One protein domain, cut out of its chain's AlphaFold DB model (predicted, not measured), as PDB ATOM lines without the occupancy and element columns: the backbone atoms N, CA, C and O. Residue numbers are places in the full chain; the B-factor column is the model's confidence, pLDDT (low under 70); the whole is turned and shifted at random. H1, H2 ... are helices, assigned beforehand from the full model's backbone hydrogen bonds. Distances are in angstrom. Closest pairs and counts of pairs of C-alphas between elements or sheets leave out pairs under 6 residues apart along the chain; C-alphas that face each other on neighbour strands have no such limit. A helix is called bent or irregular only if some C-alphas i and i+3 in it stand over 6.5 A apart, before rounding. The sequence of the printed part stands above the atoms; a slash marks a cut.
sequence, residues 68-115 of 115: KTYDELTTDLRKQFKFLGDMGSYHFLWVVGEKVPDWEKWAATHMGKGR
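This is residues 68 to 115 of the 115 residues of an uncharacterized protein of Chloroflexi bacterium RBG_16_51_9 (UniProt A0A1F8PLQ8). Three short helices make a small fold whose centres form a triangle with H2 at its corner: H1 packs on H2 at a wide angle, and H3 runs nearly antiparallel to H2 but is only loosely set near it, while H1 and H3 stay apart from each other. A loop of residues 96 to 102 leads from H2 to H3, and residues 111 to 115 form a tail after H3. The printed part has 48 residues, with three named helices in the order H1, H2, H3 and no named strand, and its class is all helix. The whole is compact, with a radius of gyration of the C-alphas of 10.6 A, and the C-alphas span 28 by 21 by 19 A along their three main axes.

H1, residues 70 to 80, and H2, residues 86 to 95, touch, with 6 pairs of C-alphas within 8 A. Their closest C-alphas are those of Thr 74 and Ser 89, 5.9 A apart. Their lines stand at 73 degrees, only just about perpendicular, and their centres are 10.8 A apart. H3, residues 103 to 110, is close to H2 but not clearly touching it, with 2 pairs of C-alphas within 8 A. The closest C-alphas of these two are those of Asp 86 and His 110, 7.0 A apart. H2 and H3 run opposite ways at a shallow tilt of 23 degrees, with their centres 12.5 A apart. H1 and H3 are apart. Every O i to N i+4 pair is within hydrogen-bond range in H1 and H2, while in H3 it is 3 of 4.

H1 runs from Tyr 70, whose C-alpha is at (207.926, 126.387, 145.629), to Gln 80, and measures 15.2 A from first to last C-alpha. A tight link of 5 residues leads to H2, which runs from Asp 86, with its C-alpha at (204.809, 126.531, 156.266), to Val 95 and measures 14.3 A. A short link of 7 residues follows. H3 runs from Trp 103 to His 110, whose C-alpha is at (209.047, 121.042, 157.286), and measures 10.1 A. No helix is bent or irregular.

The two C-alphas farthest apart are those of Lys 68 and Arg 115, at 32.7 A; these are the first and last printed residues, and Arg 115 is the chain's last residue. The printed part has no cut, and no link between helices is long. The mean pLDDT of the printed part is 89.0, and residues 112 to 115 are under 70.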
ATOM      1  N   LYS A  68     209.614 131.149 140.684       91.44
ATOM      2  CA  LYS A  68     210.212 130.043 139.922       91.44
ATOM      3  C   LYS A  68     210.147 128.726 140.680       91.44
ATOM      4  O   LYS A  68     210.033 127.673 140.059       91.44
ATOM      5  N   THR A  69     210.228 128.785 142.008       94.62
ATOM      6  CA  THR A  69     210.260 127.603 142.872       94.62
ATOM      7  C   THR A  69     209.195 127.672 143.962       94.62
ATOM      8  O   THR A  69     208.707 128.744 144.328       94.62
ATOM      9  N   TYR A  70     208.840 126.501 144.494       93.12
ATOM     10  CA  TYR A  70     207.926 126.387 145.629       93.12
ATOM     11  C   TYR A  70     208.466 127.113 146.871       93.12
ATOM     12  O   TYR A  70     207.715 127.834 147.522       93.12
ATOM     13  N   ASP A  71     209.763 126.992 147.161       92.69
ATOM     14  CA  ASP A  71     210.379 127.612 148.341       92.69
ATOM     15  C   ASP A  71     210.402 129.144 148.245       92.69
ATOM     16  O   ASP A  71     210.159 129.840 149.235       92.69
ATOM     17  N   GLU A  72     210.631 129.694 147.048       95.00
ATOM     18  CA  GLU A  72     210.505 131.135 146.800       95.00
ATOM     19  C   GLU A  72     209.068 131.611 147.030       95.00
ATOM     20  O   GLU A  72     208.851 132.655 147.653       95.00
ATOM     21  N   LEU A  73     208.084 130.843 146.551       95.50
ATOM     22  CA  LEU A  73     206.670 131.162 146.705       95.50
ATOM     23  C   LEU A  73     206.226 131.121 148.164       95.50
ATOM     24  O   LEU A  73     205.621 132.080 148.633       95.50
ATOM     25  N   THR A  74     206.536 130.056 148.901       94.50
ATOM     26  CA  THR A  74     206.165 129.951 150.318       94.50
ATOM     27  C   THR A  74     206.889 130.987 151.170       94.50
ATOM     28  O   THR A  74     206.275 131.583 152.055       94.50
ATOM     29  N   THR A  75     208.155 131.290 150.867       95.56
ATOM     30  CA  THR A  75     208.896 132.373 151.525       95.56
ATOM     31  C   THR A  75     208.237 133.730 151.290       95.56
ATOM     32  O   THR A  75     208.110 134.519 152.226       95.56
ATOM     33  N   ASP A  76     207.813 134.024 150.059       96.19
ATOM     34  CA  ASP A  76     207.118 135.273 149.739       96.19
ATOM     35  C   ASP A  76     205.747 135.322 150.428       96.19
ATOM     36  O   ASP A  76     205.474 136.264 151.168       96.19
ATOM     37  N   LEU A  77     204.941 134.265 150.320       95.88
ATOM     38  CA  LEU A  77     203.636 134.150 150.977       95.88
ATOM     39  C   LEU A  77     203.718 134.398 152.490       95.88
ATOM     40  O   LEU A  77     202.944 135.188 153.030       95.88
ATOM     41  N   ARG A  78     204.703 133.800 153.167       95.00
ATOM     42  CA  ARG A  78     204.961 134.003 154.602       95.00
ATOM     43  C   ARG A  78     205.327 135.446 154.956       95.00
ATOM     44  O   ARG A  78     205.059 135.881 156.074       95.00
ATOM     45  N   LYS A  79     205.965 136.180 154.038       95.69
ATOM     46  CA  LYS A  79     206.306 137.601 154.219       95.69
ATOM     47  C   LYS A  79     205.102 138.508 153.974       95.69
ATOM     48  O   LYS A  79     204.935 139.489 154.691       95.69
ATOM     49  N   GLN A  80     204.280 138.193 152.973       95.75
ATOM     50  CA  GLN A  80     203.141 139.027 152.582       95.75
ATOM     51  C   GLN A  80     201.923 138.837 153.498       95.75
ATOM     52  O   GLN A  80     201.160 139.780 153.705       95.75
ATOM     53  N   PHE A  81     201.722 137.636 154.051       96.12
ATOM     54  CA  PHE A  81     200.495 137.274 154.757       96.12
ATOM     55  C   PHE A  81     200.747 136.842 156.202       96.12
ATOM     56  O   PHE A  81     201.612 136.024 156.509       96.12
ATOM     57  N   LYS A  82     199.914 137.345 157.117       94.25
ATOM     58  CA  LYS A  82     199.929 136.930 158.525       94.25
ATOM     59  C   LYS A  82     199.206 135.597 158.700       94.25
ATOM     60  O   LYS A  82     198.188 135.355 158.055       94.25
ATOM     61  N   PHE A  83     199.695 134.770 159.627       91.56
ATOM     62  CA  PHE A  83     199.183 133.416 159.902       91.56
ATOM     63  C   PHE A  83     199.245 132.447 158.710       91.56
ATOM     64  O   PHE A  83     198.538 131.443 158.697       91.56
ATOM     65  N   LEU A  84     200.126 132.710 157.742       92.19
ATOM     66  CA  LEU A  84     200.391 131.831 156.609       92.19
ATOM     67  C   LEU A  84     201.790 131.214 156.752       92.19
ATOM     68  O   LEU A  84     202.707 131.580 156.034       92.19
ATOM     69  N   GLY A  85     201.972 130.337 157.748       89.81
ATOM     70  CA  GLY A  85     203.236 129.613 157.985       89.81
ATOM     71  C   GLY A  85     203.488 128.501 156.958       89.81
ATOM     72  O   GLY A  85     202.766 128.412 155.969       89.81
ATOM     73  N   ASP A  86     204.458 127.618 157.203       91.44
ATOM     74  CA  ASP A  86     204.809 126.531 156.266       91.44
ATOM     75  C   ASP A  86     203.619 125.617 155.951       91.44
ATOM     76  O   ASP A  86     203.214 125.489 154.797       91.44
ATOM     77  N   MET A  87     202.968 125.092 156.992       91.75
ATOM     78  CA  MET A  87     201.752 124.282 156.858       91.75
ATOM     79  C   MET A  87     200.590 125.029 156.205       91.75
ATOM     80  O   MET A  87     199.872 124.476 155.373       91.75
ATOM     81  N   GLY A  88     200.400 126.296 156.580       92.06
ATOM     82  CA  GLY A  88     199.339 127.126 156.019       92.06
ATOM     83  C   GLY A  88     199.553 127.388 154.530       92.06
ATOM     84  O   GLY A  88     198.604 127.302 153.759       92.06
ATOM     85  N   SER A  89     200.796 127.657 154.129       94.31
ATOM     86  CA  SER A  89     201.179 127.905 152.739       94.31
ATOM     87  C   SER A  89     201.023 126.647 151.891       94.31
ATOM     88  O   SER A  89     200.411 126.719 150.828       94.31
ATOM     89  N   TYR A  90     201.497 125.496 152.384       95.06
ATOM     90  CA  TYR A  90     201.332 124.211 151.703       95.06
ATOM     91  C   TYR A  90     199.852 123.915 151.446       95.06
ATOM     92  O   TYR A  90     199.435 123.722 150.305       95.06
ATOM     93  N   HIS A  91     199.037 123.943 152.506       93.81
ATOM     94  CA  HIS A  91     197.621 123.606 152.401       93.81
ATOM     95  C   HIS A  91     196.858 124.615 151.542       93.81
ATOM     96  O   HIS A  91     195.987 124.230 150.766       93.81
ATOM     97  N   PHE A  92     197.182 125.905 151.649       94.69
ATOM     98  CA  PHE A  92     196.598 126.930 150.794       94.69
ATOM     99  C   PHE A  92     196.848 126.625 149.313       94.69
ATOM    100  O   PHE A  92     195.885 126.519 148.557       94.69
ATOM    101  N   LEU A  93     198.114 126.437 148.920       95.94
ATOM    102  CA  LEU A  93     198.505 126.169 147.533       95.94
ATOM    103  C   LEU A  93     197.874 124.880 146.998       95.94
ATOM    104  O   LEU A  93     197.389 124.868 145.868       95.94
ATOM    105  N   TRP A  94     197.799 123.840 147.830       95.06
ATOM    106  CA  TRP A  94     197.115 122.594 147.496       95.06
ATOM    107  C   TRP A  94     195.615 122.802 147.237       95.06
ATOM    108  O   TRP A  94     195.107 122.384 146.198       95.06
ATOM    109  N   VAL A  95     194.907 123.511 148.129       94.31
ATOM    110  CA  VAL A  95     193.462 123.780 147.986       94.31
ATOM    111  C   VAL A  95     193.153 124.610 146.742       94.31
ATOM    112  O   VAL A  95     192.145 124.365 146.081       94.31
ATOM    113  N   VAL A  96     193.997 125.591 146.405       93.50
ATOM    114  CA  VAL A  96     193.791 126.418 145.203       93.50
ATOM    115  C   VAL A  96     194.294 125.756 143.914       93.50
ATOM    116  O   VAL A  96     194.205 126.358 142.843       93.50
ATOM    117  N   GLY A  97     194.789 124.517 143.995       93.25
ATOM    118  CA  GLY A  97     195.219 123.724 142.845       93.25
ATOM    119  C   GLY A  97     196.535 124.186 142.217       93.25
ATOM    120  O   GLY A  97     196.769 123.939 141.032       93.25
ATOM    121  N   GLU A  98     197.388 124.880 142.972       94.00
ATOM    122  CA  GLU A  98     198.751 125.182 142.541       94.00
ATOM    123  C   GLU A  98     199.678 123.985 142.800       94.00
ATOM    124  O   GLU A  98     199.391 123.088 143.597       94.00
ATOM    125  N   LYS A  99     200.805 123.940 142.084       91.56
ATOM    126  CA  LYS A  99     201.761 122.835 142.217       91.56
ATOM    127  C   LYS A  99     202.439 122.896 143.586       91.56
ATOM    128  O   LYS A  99     203.140 123.860 143.886       91.56
ATOM    129  N   VAL A 100     202.277 121.837 144.369       94.00
ATOM    130  CA  VAL A 100     202.963 121.634 145.649       94.00
ATOM    131  C   VAL A 100     203.841 120.380 145.587       94.00
ATOM    132  O   VAL A 100     203.552 119.480 144.792       94.00
ATOM    133  N   PRO A 101     204.922 120.300 146.381       93.50
ATOM    134  CA  PRO A 101     205.710 119.085 146.495       93.50
ATOM    135  C   PRO A 101     204.885 117.927 147.062       93.50
ATOM    136  O   PRO A 101     203.852 118.122 147.712       93.50
ATOM    137  N   ASP A 102     205.397 116.717 146.853       94.56
ATOM    138  CA  ASP A 102     204.872 115.520 147.497       94.56
ATOM    139  C   ASP A 102     204.792 115.702 149.021       94.56
ATOM    140  O   ASP A 102     205.730 116.207 149.648       94.56
ATOM    141  N   TRP A 103     203.655 115.309 149.597       89.50
ATOM    142  CA  TRP A 103     203.349 115.539 151.006       89.50
ATOM    143  C   TRP A 103     204.366 114.880 151.932       89.50
ATOM    144  O   TRP A 103     204.836 115.531 152.862       89.50
ATOM    145  N   GLU A 104     204.742 113.624 151.686       90.25
ATOM    146  CA  GLU A 104     205.644 112.884 152.573       90.25
ATOM    147  C   GLU A 104     207.045 113.498 152.561       90.25
ATOM    148  O   GLU A 104     207.639 113.740 153.617       90.25
ATOM    149  N   LYS A 105     207.547 113.837 151.366       90.88
ATOM    150  CA  LYS A 105     208.848 114.505 151.202       90.88
ATOM    151  C   LYS A 105     208.870 115.890 151.845       90.88
ATOM    152  O   LYS A 105     209.850 116.269 152.492       90.88
ATOM    153  N   TRP A 106     207.797 116.655 151.672       92.31
ATOM    154  CA  TRP A 106     207.686 117.992 152.241       92.31
ATOM    155  C   TRP A 106     207.540 117.947 153.768       92.31
ATOM    156  O   TRP A 106     208.261 118.643 154.483       92.31
ATOM    157  N   ALA A 107     206.679 117.071 154.289       89.31
ATOM    158  CA  ALA A 107     206.460 116.901 155.722       89.31
ATOM    159  C   ALA A 107     207.739 116.467 156.450       89.31
ATOM    160  O   ALA A 107     208.039 117.007 157.510       89.31
ATOM    161  N   ALA A 108     208.544 115.574 155.864       88.94
ATOM    162  CA  ALA A 108     209.808 115.132 156.459       88.94
ATOM    163  C   ALA A 108     210.806 116.278 156.722       88.94
ATOM    164  O   ALA A 108     211.628 116.188 157.632       88.94
ATOM    165  N   THR A 109     210.734 117.352 155.932       86.31
ATOM    166  CA  THR A 109     211.655 118.499 155.992       86.31
ATOM    167  C   THR A 109     211.069 119.707 156.728       86.31
ATOM    168  O   THR A 109     211.825 120.488 157.300       86.31
ATOM    169  N   HIS A 110     209.738 119.852 156.761       83.88
ATOM    170  CA  HIS A 110     209.047 121.042 157.286       83.88
ATOM    171  C   HIS A 110     208.205 120.774 158.540       83.88
ATOM    172  O   HIS A 110     207.921 121.690 159.309       83.88
ATOM    173  N   MET A 111     207.821 119.520 158.773       75.25
ATOM    174  CA  MET A 111     207.146 119.055 159.980       75.25
ATOM    175  C   MET A 111     208.088 118.127 160.742       75.25
ATOM    176  O   MET A 111     207.872 116.918 160.826       75.25
ATOM    177  N   GLY A 112     209.178 118.686 161.277       62.16
ATOM    178  CA  GLY A 112     210.037 117.949 162.204       62.16
ATOM    179  C   GLY A 112     209.181 117.274 163.282       62.16
ATOM    180  O   GLY A 112     208.243 117.902 163.778       62.16
ATOM    181  N   LYS A 113     209.473 115.992 163.579       48.50
ATOM    182  CA  LYS A 113     208.753 115.150 164.555       48.50
ATOM    183  C   LYS A 113     208.275 116.008 165.721       48.50
ATOM    184  O   LYS A 113     209.111 116.628 166.381       48.50
ATOM    185  N   GLY A 114     206.955 116.053 165.911       48.09
ATOM    186  CA  GLY A 114     206.318 116.841 166.959       48.09
ATOM    187  C   GLY A 114     207.099 116.738 168.266       48.09
ATOM    188  O   GLY A 114     207.426 115.636 168.705       48.09
ATOM    189  N   ARG A 115     207.456 117.896 168.819       37.59
ATOM    190  CA  ARG A 115     207.762 118.005 170.241       37.59
ATOM    191  C   ARG A 115     206.463 118.256 170.978       37.59
ATOM    192  O   ARG A 115     205.681 119.092 170.469       37.59
TER     193      ARG A 115